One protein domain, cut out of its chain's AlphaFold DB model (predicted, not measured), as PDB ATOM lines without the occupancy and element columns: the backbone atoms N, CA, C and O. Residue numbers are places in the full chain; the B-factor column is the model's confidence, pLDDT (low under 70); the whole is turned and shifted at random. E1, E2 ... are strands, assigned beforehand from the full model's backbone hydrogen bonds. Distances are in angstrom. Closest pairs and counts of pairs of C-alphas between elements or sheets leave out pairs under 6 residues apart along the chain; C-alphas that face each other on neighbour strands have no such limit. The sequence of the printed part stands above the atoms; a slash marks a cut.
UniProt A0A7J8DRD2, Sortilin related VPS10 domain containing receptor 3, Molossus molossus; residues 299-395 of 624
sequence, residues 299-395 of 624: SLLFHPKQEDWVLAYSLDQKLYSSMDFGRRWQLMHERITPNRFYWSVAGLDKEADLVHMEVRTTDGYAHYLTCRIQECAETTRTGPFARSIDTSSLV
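AT A GLANCE: This is residues 299 to 395 of the 624 residues of the protein "Sortilin related VPS10 domain containing receptor 3" of Molossus molossus (UniProt A0A7J8DRD2). Picture a small sandwich of two antiparallel sheets, E1 to E4 and E5 to E7, partly face to face with their strands running nearly along one line; the chain passes from one sheet to the other at the tight link from E4 to E5. After E7 a long stretch without named elements, residues 373 to 395, winds round the E7 edge of the second sheet to the side away from the first. The 97 printed residues hold seven named strands and no named helix, in the order E1 to E7, and the class is all strand, though only 39 residues are in named elements. The whole is compact, with a radius of gyration of the C-alphas of 12.8 A and spans of 36 by 31 by 23 A.

HOW THE PARTS SIT: Start at E1, residues 299 to 302, whose N 301 is 2.9 A from O 311 of E2, residues 310 to 314, within hydrogen-bond range. Next look at E3, residues 319 to 322, where N 320 is 2.9 A from O 312. Beyond it N 321 is 2.8 A from O 330 of E4, residues 330 to 333, and E1 to E4 form a meander, each strand the antiparallel neighbour of the one before. Go on to E5, residues 336 to 343, which bends by 84 degrees at residue 339. Its N 342 is 2.8 A from O 356 of E6, residues 354 to 360, and N 357 is 2.9 A from O 369 of E7, residues 366 to 372; E5 to E7 form a second meander. The two sheets form a sandwich, two sheets face to face, 9.9 A centre to centre where they face each other. The closest C-alphas of E2 and E5 are those of Tyr 313 and Asn 339, 7.5 A apart, while E2 and E6 are apart.

IN THESE COORDINATES: Find C-alpha 299 at (-38.100, 28.084, -34.508), where E1 begins; E2 then runs 12.9 A. E5 covers 14.4 A from C-alpha 336 at (-37.210, 16.287, -30.821). E6 measures 18.9 A and E7 19.4 A, ending at C-alpha 372 at (-41.792, 11.867, -44.789).

THE WHOLE: Look for the two C-alphas farthest apart at Glu 307 and Asp 363, 37.3 A. The printed part has no cut, and no link between named strands is long. The mean pLDDT of the printed part is 86.5, and you will find values under 70 at residues 377 to 382.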
ATOM      1  N   SER A 299     -39.003  28.001 -33.356       90.62
ATOM      2  CA  SER A 299     -38.100  28.084 -34.508       90.62
ATOM      3  C   SER A 299     -38.784  27.637 -35.799       90.62
ATOM      4  O   SER A 299     -39.662  26.775 -35.769       90.62
ATOM      5  N   LEU A 300     -38.365  28.211 -36.929       92.56
ATOM      6  CA  LEU A 300     -38.872  27.907 -38.268       92.56
ATOM      7  C   LEU A 300     -37.728  27.512 -39.201       92.56
ATOM      8  O   LEU A 300     -36.709  28.202 -39.269       92.56
ATOM      9  N   LEU A 301     -37.934  26.446 -39.975       93.44
ATOM     10  CA  LEU A 301     -37.017  25.998 -41.019       93.44
ATOM     11  C   LEU A 301     -37.768  25.841 -42.346       93.44
ATOM     12  O   LEU A 301     -38.414  24.828 -42.615       93.44
ATOM     13  N   PHE A 302     -37.659  26.858 -43.195       93.31
ATOM     14  CA  PHE A 302     -38.160  26.832 -44.568       93.31
ATOM     15  C   PHE A 302     -37.373  25.838 -45.432       93.31
ATOM     16  O   PHE A 302     -36.165  25.664 -45.252       93.31
ATOM     17  N   HIS A 303     -38.051  25.198 -46.380       92.31
ATOM     18  CA  HIS A 303     -37.433  24.258 -47.308       92.31
ATOM     19  C   HIS A 303     -36.555  24.985 -48.362       92.31
ATOM     20  O   HIS A 303     -36.917  26.065 -48.829       92.31
ATOM     21  N   PRO A 304     -35.394  24.431 -48.780       89.50
ATOM     22  CA  PRO A 304     -34.426  25.147 -49.625       89.50
ATOM     23  C   PRO A 304     -34.771  25.255 -51.126       89.50
ATOM     24  O   PRO A 304     -34.063  25.959 -51.843       89.50
ATOM     25  N   LYS A 305     -35.807  24.560 -51.628       88.19
ATOM     26  CA  LYS A 305     -36.270  24.654 -53.040       88.19
ATOM     27  C   LYS A 305     -37.773  24.954 -53.174       88.19
ATOM     28  O   LYS A 305     -38.131  25.987 -53.724       88.19
ATOM     29  N   GLN A 306     -38.642  24.083 -52.653       91.06
ATOM     30  CA  GLN A 306     -40.085  24.355 -52.516       91.06
ATOM     31  C   GLN A 306     -40.345  25.610 -51.674       91.06
ATOM     32  O   GLN A 306     -39.715  25.774 -50.632       91.06
ATOM     33  N   GLU A 307     -41.272  26.465 -52.109       91.50
ATOM     34  CA  GLU A 307     -41.577  27.741 -51.442       91.50
ATOM     35  C   GLU A 307     -42.643  27.645 -50.339       91.50
ATOM     36  O   GLU A 307     -42.564  28.402 -49.376       91.50
ATOM     37  N   ASP A 308     -43.603  26.721 -50.428       92.62
ATOM     38  CA  ASP A 308     -44.697  26.592 -49.448       92.62
ATOM     39  C   ASP A 308     -44.403  25.619 -48.291       92.62
ATOM     40  O   ASP A 308     -45.222  25.459 -47.386       92.62
ATOM     41  N   TRP A 309     -43.242  24.958 -48.298       93.00
ATOM     42  CA  TRP A 309     -42.890  23.944 -47.301       93.00
ATOM     43  C   TRP A 309     -42.073  24.537 -46.151       93.00
ATOM     44  O   TRP A 309     -41.008  25.129 -46.353       93.00
ATOM     45  N   VAL A 310     -42.559  24.352 -44.924       94.31
ATOM     46  CA  VAL A 310     -41.935  24.875 -43.704       94.31
ATOM     47  C   VAL A 310     -42.128  23.913 -42.531       94.31
ATOM     48  O   VAL A 310     -43.191  23.318 -42.357       94.31
ATOM     49  N   LEU A 311     -41.083  23.770 -41.718       93.88
ATOM     50  CA  LEU A 311     -41.127  23.083 -40.430       93.88
ATOM     51  C   LEU A 311     -41.156  24.115 -39.299       93.88
ATOM     52  O   LEU A 311     -40.394  25.083 -39.337       93.88
ATOM     53  N   ALA A 312     -41.990  23.884 -38.288       93.75
ATOM     54  CA  ALA A 312     -42.038  24.661 -37.055       93.75
ATOM     55  C   ALA A 312     -41.703  23.773 -35.857       93.75
ATOM     56  O   ALA A 312     -42.401  22.800 -35.577       93.75
ATOM     57  N   TYR A 313     -40.648  24.134 -35.133       93.75
ATOM     58  CA  TYR A 313     -40.315  23.536 -33.847       93.75
ATOM     59  C   TYR A 313     -40.964  24.350 -32.728       93.75
ATOM     60  O   TYR A 313     -40.851  25.583 -32.701       93.75
ATOM     61  N   SER A 314     -41.668  23.664 -31.833       93.06
ATOM     62  CA  SER A 314     -42.481  24.266 -30.781       93.06
ATOM     63  C   SER A 314     -41.842  24.167 -29.397       93.06
ATOM     64  O   SER A 314     -40.980  23.324 -29.137       93.06
ATOM     65  N   LEU A 315     -42.284  25.036 -28.485       87.81
ATOM     66  CA  LEU A 315     -41.743  25.130 -27.123       87.81
ATOM     67  C   LEU A 315     -41.922  23.830 -26.305       87.81
ATOM     68  O   LEU A 315     -41.106  23.523 -25.440       87.81
ATOM     69  N   ASP A 316     -42.942  23.027 -26.620       90.12
ATOM     70  CA  ASP A 316     -43.204  21.698 -26.049       90.12
ATOM     71  C   ASP A 316     -42.408  20.555 -26.725       90.12
ATOM     72  O   ASP A 316     -42.738  19.378 -26.575       90.12
ATOM     73  N   GLN A 317     -41.315  20.893 -27.424       91.12
ATOM     74  CA  GLN A 317     -40.361  19.970 -28.064       91.12
ATOM     75  C   GLN A 317     -40.966  19.117 -29.191       91.12
ATOM     76  O   GLN A 317     -40.511  17.996 -29.447       91.12
ATOM     77  N   LYS A 318     -41.992  19.626 -29.880       92.31
ATOM     78  CA  LYS A 318     -42.621  18.961 -31.029       92.31
ATOM     79  C   LYS A 318     -42.190  19.614 -32.337       92.31
ATOM     80  O   LYS A 318     -41.751  20.764 -32.368       92.31
ATOM     81  N   LEU A 319     -42.299  18.863 -33.428       92.69
ATOM     82  CA  LEU A 319     -42.063  19.361 -34.779       92.69
ATOM     83  C   LEU A 319     -43.342  19.232 -35.595       92.69
ATOM     84  O   LEU A 319     -43.862  18.132 -35.804       92.69
ATOM     85  N   TYR A 320     -43.820  20.376 -36.063       92.38
ATOM     86  CA  TYR A 320     -44.950  20.499 -36.963       92.38
ATOM     87  C   TYR A 320     -44.457  20.757 -38.385       92.38
ATOM     88  O   TYR A 320     -43.486  21.486 -38.597       92.38
ATOM     89  N   SER A 321     -45.152  20.196 -39.365       92.94
ATOM     90  CA  SER A 321     -44.955  20.467 -40.783       92.94
ATOM     91  C   SER A 321     -46.115  21.266 -41.363       92.94
ATOM     92  O   SER A 321     -47.262  21.149 -40.932       92.94
ATOM     93  N   SER A 322     -45.812  22.077 -42.372       93.00
ATOM     94  CA  SER A 322     -46.795  22.721 -43.235       93.00
ATOM     95  C   SER A 322     -46.322  22.665 -44.685       93.00
ATOM     96  O   SER A 322     -45.133  22.816 -44.971       93.00
ATOM     97  N   MET A 323     -47.274  22.447 -45.593       91.56
ATOM     98  CA  MET A 323     -47.074  22.442 -47.048       91.56
ATOM     99  C   MET A 323     -47.813  23.595 -47.749       91.56
ATOM    100  O   MET A 323     -47.830  23.643 -48.975       91.56
ATOM    101  N   ASP A 324     -48.445  24.495 -46.986       92.00
ATOM    102  CA  ASP A 324     -49.244  25.628 -47.476       92.00
ATOM    103  C   ASP A 324     -48.757  26.983 -46.919       92.00
ATOM    104  O   ASP A 324     -49.524  27.939 -46.779       92.00
ATOM    105  N   PHE A 325     -47.455  27.056 -46.617       91.25
ATOM    106  CA  PHE A 325     -46.746  28.196 -46.029       91.25
ATOM    107  C   PHE A 325     -47.279  28.620 -44.647       91.25
ATOM    108  O   PHE A 325     -47.294  29.799 -44.303       91.25
ATOM    109  N   GLY A 326     -47.691  27.648 -43.827       90.19
ATOM    110  CA  GLY A 326     -48.059  27.843 -42.422       90.19
ATOM    111  C   GLY A 326     -49.535  28.157 -42.160       90.19
ATOM    112  O   GLY A 326     -49.863  28.611 -41.062       90.19
ATOM    113  N   ARG A 327     -50.428  27.926 -43.133       91.69
ATOM    114  CA  ARG A 327     -51.887  28.116 -42.975       91.69
ATOM    115  C   ARG A 327     -52.533  26.918 -42.275       91.69
ATOM    116  O   ARG A 327     -53.512  27.083 -41.549       91.69
ATOM    117  N   ARG A 328     -51.980  25.721 -42.483       92.50
ATOM    118  CA  ARG A 328     -52.307  24.465 -41.795       92.50
ATOM    119  C   ARG A 328     -51.027  23.802 -41.306       92.50
ATOM    120  O   ARG A 328     -49.995  23.870 -41.971       92.50
ATOM    121  N   TRP A 329     -51.124  23.124 -40.166       92.38
ATOM    122  CA  TRP A 329     -50.008  22.446 -39.515       92.38
ATOM    123  C   TRP A 329     -50.381  21.004 -39.170       92.38
ATOM    124  O   TRP A 329     -51.451  20.754 -38.616       92.38
ATOM    125  N   GLN A 330     -49.485  20.071 -39.476       90.69
ATOM    126  CA  GLN A 330     -49.573  18.657 -39.119       90.69
ATOM    127  C   GLN A 330     -48.472  18.342 -38.101       90.69
ATOM    128  O   GLN A 330     -47.338  18.783 -38.260       90.69
ATOM    129  N   LEU A 331     -48.786  17.599 -37.036       91.12
ATOM    130  CA  LEU A 331     -47.767  17.104 -36.107       91.12
ATOM    131  C   LEU A 331     -46.980  15.976 -36.787       91.12
ATOM    132  O   LEU A 331     -47.592  15.013 -37.246       91.12
ATOM    133  N   MET A 332     -45.648  16.075 -36.833       88.69
ATOM    134  CA  MET A 332     -44.800  14.983 -37.325       88.69
ATOM    135  C   MET A 332     -44.323  14.078 -36.193       88.69
ATOM    136  O   MET A 332     -44.520  12.870 -36.251       88.69
ATOM    137  N   HIS A 333     -43.681  14.652 -35.171       88.44
ATOM    138  CA  HIS A 333     -43.134  13.887 -34.051       88.44
ATOM    139  C   HIS A 333     -42.944  14.767 -32.804       88.44
ATOM    140  O   HIS A 333     -42.799  15.989 -32.891       88.44
ATOM    141  N   GLU A 334     -42.924  14.131 -31.634       90.19
ATOM    142  CA  GLU A 334     -42.703  14.762 -30.326       90.19
ATOM    143  C   GLU A 334     -41.290  14.489 -29.782       90.19
ATOM    144  O   GLU A 334     -40.613  13.567 -30.242       90.19
ATOM    145  N   ARG A 335     -40.860  15.238 -28.757       89.25
ATOM    146  CA  ARG A 335     -39.571  15.053 -28.055       89.25
ATOM    147  C   ARG A 335     -38.352  15.105 -28.987       89.25
ATOM    148  O   ARG A 335     -37.418  14.316 -28.856       89.25
ATOM    149  N   ILE A 336     -38.353  16.037 -29.934       90.75
ATOM    150  CA  ILE A 336     -37.210  16.287 -30.821       90.75
ATOM    151  C   ILE A 336     -36.148  17.111 -30.096       90.75
ATOM    152  O   ILE A 336     -36.467  18.050 -29.368       90.75
ATOM    153  N   THR A 337     -34.873  16.776 -30.302       89.81
ATOM    154  CA  THR A 337     -33.769  17.573 -29.759       89.81
ATOM    155  C   THR A 337     -33.763  18.965 -30.418       89.81
ATOM    156  O   THR A 337     -33.765  19.044 -31.652       89.81
ATOM    157  N   PRO A 338     -33.713  20.067 -29.638       88.12
ATOM    158  CA  PRO A 338     -33.796  21.437 -30.145       88.12
ATOM    159  C   PRO A 338     -32.914  21.702 -31.378       88.12
ATOM    160  O   PRO A 338     -31.689  21.677 -31.280       88.12
ATOM    161  N   ASN A 339     -33.544  22.000 -32.522       86.56
ATOM    162  CA  ASN A 339     -32.905  22.296 -33.820       86.56
ATOM    163  C   ASN A 339     -32.034  21.185 -34.450       86.56
ATOM    164  O   ASN A 339     -31.382  21.418 -35.469       86.56
ATOM    165  N   ARG A 340     -32.074  19.952 -33.939       91.94
ATOM    166  CA  ARG A 340     -31.454  18.787 -34.592       91.94
ATOM    167  C   ARG A 340     -32.411  18.141 -35.594       91.94
ATOM    168  O   ARG A 340     -32.675  16.943 -35.544       91.94
ATOM    169  N   PHE A 341     -32.937  18.962 -36.500       92.56
ATOM    170  CA  PHE A 341     -33.801  18.557 -37.605       92.56
ATOM    171  C   PHE A 341     -33.381  19.262 -38.901       92.56
ATOM    172  O   PHE A 341     -33.023  20.440 -38.900       92.56
ATOM    173  N   TYR A 342     -33.399  18.526 -40.011       93.38
ATOM    174  CA  TYR A 342     -32.848  18.945 -41.297       93.38
ATOM    175  C   TYR A 342     -33.731  18.453 -42.448       93.38
ATOM    176  O   TYR A 342     -34.202  17.316 -42.444       93.38
ATOM    177  N   TRP A 343     -33.916  19.292 -43.466       92.75
ATOM    178  CA  TRP A 343     -34.542  18.891 -44.729       92.75
ATOM    179  C   TRP A 343     -33.667  17.916 -45.526       92.75
ATOM    180  O   TRP A 343     -32.444  17.891 -45.370       92.75
ATOM    181  N   SER A 344     -34.298  17.166 -46.431       89.88
ATOM    182  CA  SER A 344     -33.614  16.402 -47.473       89.88
ATOM    183  C   SER A 344     -32.670  17.269 -48.325       89.88
ATOM    184  O   SER A 344     -32.885  18.465 -48.555       89.88
ATOM    185  N   VAL A 345     -31.615  16.647 -48.852       87.56
ATOM    186  CA  VAL A 345     -30.728  17.245 -49.855       87.56
ATOM    187  C   VAL A 345     -31.227  16.815 -51.234       87.56
ATOM    188  O   VAL A 345     -30.907  15.737 -51.737       87.56
ATOM    189  N   ALA A 346     -32.062  17.668 -51.829       80.62
ATOM    190  CA  ALA A 346     -32.777  17.393 -53.072       80.62
ATOM    191  C   ALA A 346     -31.833  17.143 -54.268       80.62
ATOM    192  O   ALA A 346     -31.260  18.089 -54.826       80.62
ATOM    193  N   GLY A 347     -31.739  15.873 -54.675       81.00
ATOM    194  CA  GLY A 347     -30.805  15.344 -55.680       81.00
ATOM    195  C   GLY A 347     -29.917  14.206 -55.154       81.00
ATOM    196  O   GLY A 347     -29.285  13.523 -55.952       81.00
ATOM    197  N   LEU A 348     -29.894  13.995 -53.833       84.31
ATOM    198  CA  LEU A 348     -29.148  12.930 -53.158       84.31
ATOM    199  C   LEU A 348     -30.060  12.020 -52.326       84.31
ATOM    200  O   LEU A 348     -29.982  10.799 -52.430       84.31
ATOM    201  N   ASP A 349     -30.916  12.613 -51.492       81.69
ATOM    202  CA  ASP A 349     -31.966  11.865 -50.805       81.69
ATOM    203  C   ASP A 349     -33.012  11.392 -51.829       81.69
ATOM    204  O   ASP A 349     -33.351  12.119 -52.767       81.69
ATOM    205  N   LYS A 350     -33.531  10.168 -51.649       76.62
ATOM    206  CA  LYS A 350     -34.495   9.529 -52.570       76.62
ATOM    207  C   LYS A 350     -35.808  10.305 -52.717       76.62
ATOM    208  O   LYS A 350     -36.509  10.151 -53.711       76.62
ATOM    209  N   GLU A 351     -36.148  11.077 -51.691       81.06
ATOM    210  CA  GLU A 351     -37.456  11.672 -51.442       81.06
ATOM    211  C   GLU A 351     -37.237  13.116 -50.976       81.06
ATOM    212  O   GLU A 351     -36.431  13.370 -50.077       81.06
ATOM    213  N   ALA A 352     -37.907  14.077 -51.617       81.31
ATOM    214  CA  ALA A 352     -37.708  15.501 -51.334       81.31
ATOM    215  C   ALA A 352     -38.419  15.949 -50.044       81.31
ATOM    216  O   ALA A 352     -37.973  16.877 -49.373       81.31
ATOM    217  N   ASP A 353     -39.508  15.275 -49.689       83.75
ATOM    218  CA  ASP A 353     -40.322  15.492 -48.493       83.75
ATOM    219  C   ASP A 353     -39.781  14.776 -47.241       83.75
ATOM    220  O   ASP A 353     -40.396  14.841 -46.175       83.75
ATOM    221  N   LEU A 354     -38.626  14.112 -47.355       89.31
ATOM    222  CA  LEU A 354     -37.952  13.469 -46.236       89.31
ATOM    223  C   LEU A 354     -37.305  14.508 -45.303       89.31
ATOM    224  O   LEU A 354     -36.650  15.462 -45.733       89.31
ATOM    225  N   VAL A 355     -37.465  14.289 -44.000       90.94
ATOM    226  CA  VAL A 355     -36.900  15.088 -42.912       90.94
ATOM    227  C   VAL A 355     -36.059  14.183 -42.016       90.94
ATOM    228  O   VAL A 355     -36.525  13.155 -41.520       90.94
ATOM    229  N   HIS A 356     -34.810  14.590 -41.808       91.88
ATOM    230  CA  HIS A 356     -33.837  13.962 -40.918       91.88
ATOM    231  C   HIS A 356     -33.960  14.592 -39.529       91.88
ATOM    232  O   HIS A 356     -33.927  15.818 -39.426       91.88
ATOM    233  N   MET A 357     -34.080  13.810 -38.453       91.88
ATOM    234  CA  MET A 357     -34.260  14.359 -37.101       91.88
ATOM    235  C   MET A 357     -33.654  13.508 -35.982       91.88
ATOM    236  O   MET A 357     -33.596  12.281 -36.057       91.88
ATOM    237  N   GLU A 358     -33.232  14.181 -34.913       92.75
ATOM    238  CA  GLU A 358     -32.833  13.571 -33.648       92.75
ATOM    239  C   GLU A 358     -34.013  13.590 -32.662       92.75
ATOM    240  O   GLU A 358     -34.511  14.651 -32.280       92.75
ATOM    241  N   VAL A 359     -34.460  12.405 -32.247       90.19
ATOM    242  CA  VAL A 359     -35.618  12.185 -31.367       90.19
ATOM    243  C   VAL A 359     -35.166  11.584 -30.041       90.19
ATOM    244  O   VAL A 359     -34.343  10.670 -30.016       90.19
ATOM    245  N   ARG A 360     -35.739  12.059 -28.932       89.69
ATOM    246  CA  ARG A 360     -35.429  11.607 -27.573       89.69
ATOM    247  C   ARG A 360     -36.465  10.599 -27.070       89.69
ATOM    248  O   ARG A 360     -37.658  10.900 -26.935       89.69
ATOM    249  N   THR A 361     -36.012   9.385 -26.775       85.00
ATOM    250  CA  THR A 361     -36.842   8.350 -26.143       85.00
ATOM    251  C   THR A 361     -37.139   8.699 -24.682       85.00
ATOM    252  O   THR A 361     -36.525   9.587 -24.091       85.00
ATOM    253  N   THR A 362     -38.116   8.008 -24.089       81.44
ATOM    254  CA  THR A 362     -38.449   8.095 -22.651       81.44
ATOM    255  C   THR A 362     -37.237   7.855 -21.756       81.44
ATOM    256  O   THR A 362     -37.130   8.423 -20.675       81.44
ATOM    257  N   ASP A 363     -36.303   7.053 -22.254       79.19
ATOM    258  CA  ASP A 363     -35.182   6.483 -21.517       79.19
ATOM    259  C   ASP A 363     -33.955   7.424 -21.526       79.19
ATOM    260  O   ASP A 363     -32.849   7.034 -21.164       79.19
ATOM    261  N   GLY A 364     -34.139   8.671 -21.980       82.62
ATOM    262  CA  GLY A 364     -33.140   9.746 -21.999       82.62
ATOM    263  C   GLY A 364     -32.230   9.778 -23.231       82.62
ATOM    264  O   GLY A 364     -31.729  10.854 -23.575       82.62
ATOM    265  N   TYR A 365     -32.051   8.639 -23.907       85.50
ATOM    266  CA  TYR A 365     -31.245   8.504 -25.125       85.50
ATOM    267  C   TYR A 365     -31.810   9.294 -26.316       85.50
ATOM    268  O   TYR A 365     -33.009   9.565 -26.404       85.50
ATOM    269  N   ALA A 366     -30.933   9.623 -27.267       90.62
ATOM    270  CA  ALA A 366     -31.315  10.129 -28.579       90.62
ATOM    271  C   ALA A 366     -31.225   9.024 -29.643       90.62
ATOM    272  O   ALA A 366     -30.395   8.116 -29.562       90.62
ATOM    273  N   HIS A 367     -32.068   9.124 -30.667       90.44
ATOM    274  CA  HIS A 367     -32.069   8.271 -31.851       90.44
ATOM    275  C   HIS A 367     -32.181   9.127 -33.112       90.44
ATOM    276  O   HIS A 367     -32.904  10.122 -33.140       90.44
ATOM    277  N   TYR A 368     -31.483   8.717 -34.168       91.19
ATOM    278  CA  TYR A 368     -31.601   9.323 -35.490       91.19
ATOM    279  C   TYR A 368     -32.746   8.657 -36.264       91.19
ATOM    280  O   TYR A 368     -32.689   7.458 -36.544       91.19
ATOM    281  N   LEU A 369     -33.774   9.436 -36.608       89.12
ATOM    282  CA  LEU A 369     -34.935   9.004 -37.386       89.12
ATOM    283  C   LEU A 369     -35.078   9.830 -38.672       89.12
ATOM    284  O   LEU A 369     -34.639  10.978 -38.762       89.12
ATOM    285  N   THR A 370     -35.734   9.231 -39.662       88.12
ATOM    286  CA  THR A 370     -36.056   9.844 -40.956       88.12
ATOM    287  C   THR A 370     -37.520   9.579 -41.285       88.12
ATOM    288  O   THR A 370     -37.930   8.418 -41.314       88.12
ATOM    289  N   CYS A 371     -38.297  10.633 -41.539       85.25
ATOM    290  CA  CYS A 371     -39.724  10.557 -41.873       85.25
ATOM    291  C   CYS A 371     -40.044  11.364 -43.126       85.25
ATOM    292  O   CYS A 371     -39.379  12.357 -43.403       85.25
ATOM    293  N   ARG A 372     -41.127  10.997 -43.813       86.31
ATOM    294  CA  ARG A 372     -41.792  11.867 -44.789       86.31
ATOM    295  C   ARG A 372     -42.655  12.914 -44.095       86.31
ATOM    296  O   ARG A 372     -43.172  12.671 -43.004       86.31
ATOM    297  N   ILE A 373     -42.871  14.046 -44.761       82.25
ATOM    298  CA  ILE A 373     -43.599  15.192 -44.201       82.25
ATOM    299  C   ILE A 373     -45.086  14.911 -43.902       82.25
ATOM    300  O   ILE A 373     -45.668  15.561 -43.033       82.25
ATOM    301  N   GLN A 374     -45.686  13.950 -44.621       77.19
ATOM    302  CA  GLN A 374     -47.096  13.543 -44.497       77.19
ATOM    303  C   GLN A 374     -47.278  12.240 -43.698       77.19
ATOM    304  O   GLN A 374     -48.300  12.057 -43.038       77.19
ATOM    305  N   GLU A 375     -46.292  11.337 -43.751       74.75
ATOM    306  CA  GLU A 375     -46.385   9.935 -43.315       74.75
ATOM    307  C   GLU A 375     -45.347   9.628 -42.215       74.75
ATOM    308  O   GLU A 375     -44.374   8.910 -42.443       74.75
ATOM    309  N   CYS A 376     -45.529  10.181 -41.009       72.12
ATOM    310  CA  CYS A 376     -44.635   9.936 -39.857       72.12
ATOM    311  C   CYS A 376     -45.285   9.121 -38.713       72.12
ATOM    312  O   CYS A 376     -44.807   9.105 -37.581       72.12
ATOM    313  N   ALA A 377     -46.388   8.420 -38.993       58.19
ATOM    314  CA  ALA A 377     -47.101   7.612 -38.003       58.19
ATOM    315  C   ALA A 377     -46.407   6.257 -37.741       58.19
ATOM    316  O   ALA A 377     -46.500   5.354 -38.572       58.19
ATOM    317  N   GLU A 378     -45.746   6.145 -36.577       54.59
ATOM    318  CA  GLU A 378     -45.249   4.965 -35.813       54.59
ATOM    319  C   GLU A 378     -44.415   3.858 -36.503       54.59
ATOM    320  O   GLU A 378     -43.661   3.145 -35.836       54.59
ATOM    321  N   THR A 379     -44.519   3.688 -37.816       49.41
ATOM    322  CA  THR A 379     -44.017   2.532 -38.576       49.41
ATOM    323  C   THR A 379     -42.508   2.567 -38.824       49.41
ATOM    324  O   THR A 379     -41.873   1.519 -38.915       49.41
ATOM    325  N   THR A 380     -41.894   3.752 -38.847       52.62
ATOM    326  CA  THR A 380     -40.454   3.977 -39.077       52.62
ATOM    327  C   THR A 380     -39.611   3.942 -37.794       52.62
ATOM    328  O   THR A 380     -38.579   4.600 -37.683       52.62
ATOM    329  N   ARG A 381     -40.007   3.115 -36.815       57.34
ATOM    330  CA  ARG A 381     -39.297   2.941 -35.529       57.34
ATOM    331  C   ARG A 381     -37.855   2.416 -35.683       57.34
ATOM    332  O   ARG A 381     -37.056   2.531 -34.757       57.34
ATOM    333  N   THR A 382     -37.512   1.871 -36.852       61.72
ATOM    334  CA  THR A 382     -36.140   1.564 -37.285       61.72
ATOM    335  C   THR A 382     -35.558   2.721 -38.105       61.72
ATOM    336  O   THR A 382     -35.730   2.771 -39.324       61.72
ATOM    337  N   GLY A 383     -34.854   3.644 -37.447       73.12
ATOM    338  CA  GLY A 383     -34.093   4.692 -38.134       73.12
ATOM    339  C   GLY A 383     -32.866   4.159 -38.895       73.12
ATOM    340  O   GLY A 383     -32.484   2.999 -38.714       73.12
ATOM    341  N   PRO A 384     -32.182   4.997 -39.705       79.94
ATOM    342  CA  PRO A 384     -31.023   4.572 -40.504       79.94
ATOM    343  C   PRO A 384     -29.804   4.126 -39.677       79.94
ATOM    344  O   PRO A 384     -28.857   3.558 -40.219       79.94
ATOM    345  N   PHE A 385     -29.814   4.384 -38.367       85.12
ATOM    346  CA  PHE A 385     -28.813   3.913 -37.419       85.12
ATOM    347  C   PHE A 385     -29.500   3.232 -36.227       85.12
ATOM    348  O   PHE A 385     -30.289   3.845 -35.517       85.12
ATOM    349  N   ALA A 386     -29.202   1.948 -36.010       82.25
ATOM    350  CA  ALA A 386     -29.962   1.084 -35.098       82.25
ATOM    351  C   ALA A 386     -29.577   1.189 -33.606       82.25
ATOM    352  O   ALA A 386     -30.161   0.494 -32.777       82.25
ATOM    353  N   ARG A 387     -28.577   2.003 -33.246       86.06
ATOM    354  CA  ARG A 387     -28.174   2.240 -31.847       86.06
ATOM    355  C   ARG A 387     -28.667   3.610 -31.384       86.06
ATOM    356  O   ARG A 387     -28.988   4.466 -32.206       86.06
ATOM    357  N   SER A 388     -28.690   3.829 -30.073       88.19
ATOM    358  CA  SER A 388     -28.749   5.186 -29.535       88.19
ATOM    359  C   SER A 388     -27.513   5.991 -29.958       88.19
ATOM    360  O   SER A 388     -26.431   5.440 -30.186       88.19
ATOM    361  N   ILE A 389     -27.710   7.298 -30.082       92.06
ATOM    362  CA  ILE A 389     -26.680   8.306 -30.331       92.06
ATOM    363  C   ILE A 389     -26.631   9.278 -29.150       92.06
ATOM    364  O   ILE A 389     -27.572   9.366 -28.353       92.06
ATOM    365  N   ASP A 390     -25.527  10.005 -29.033       89.94
ATOM    366  CA  ASP A 390     -25.366  11.026 -28.004       89.94
ATOM    367  C   ASP A 390     -26.285  12.220 -28.321       89.94
ATOM    368  O   ASP A 390     -26.484  12.578 -29.487       89.94
ATOM    369  N   THR A 391     -26.866  12.845 -27.296       89.12
ATOM    370  CA  THR A 391     -27.806  13.965 -27.476       89.12
ATOM    371  C   THR A 391     -27.129  15.184 -28.097       89.12
ATOM    372  O   THR A 391     -26.056  15.590 -27.653       89.12
ATOM    373  N   SER A 392     -27.807  15.837 -29.039       88.31
ATOM    374  CA  SER A 392     -27.297  16.951 -29.844       88.31
ATOM    375  C   SER A 392     -26.084  16.603 -30.710       88.31
ATOM    376  O   SER A 392     -25.241  17.475 -30.934       88.31
ATOM    377  N   SER A 393     -26.001  15.372 -31.225       90.25
ATOM    378  CA  SER A 393     -24.883  14.921 -32.071       90.25
ATOM    379  C   SER A 393     -25.195  14.835 -33.567       90.25
ATOM    380  O   SER A 393     -24.260  14.852 -34.366       90.25
ATOM    381  N   LEU A 394     -26.472  14.780 -33.972       93.50
ATOM    382  CA  LEU A 394     -26.829  14.661 -35.389       93.50
ATOM    383  C   LEU A 394     -26.424  15.913 -36.187       93.50
ATOM    384  O   LEU A 394     -26.875  17.020 -35.887       93.50
ATOM    385  N   VAL A 395     -25.635  15.736 -37.248       93.50
ATOM    386  CA  VAL A 395     -25.325  16.779 -38.240       93.50
ATOM    387  C   VAL A 395     -25.575  16.228 -39.640       93.50
ATOM    388  O   VAL A 395     -24.930  15.266 -40.045       93.50
TER     389      VAL A 395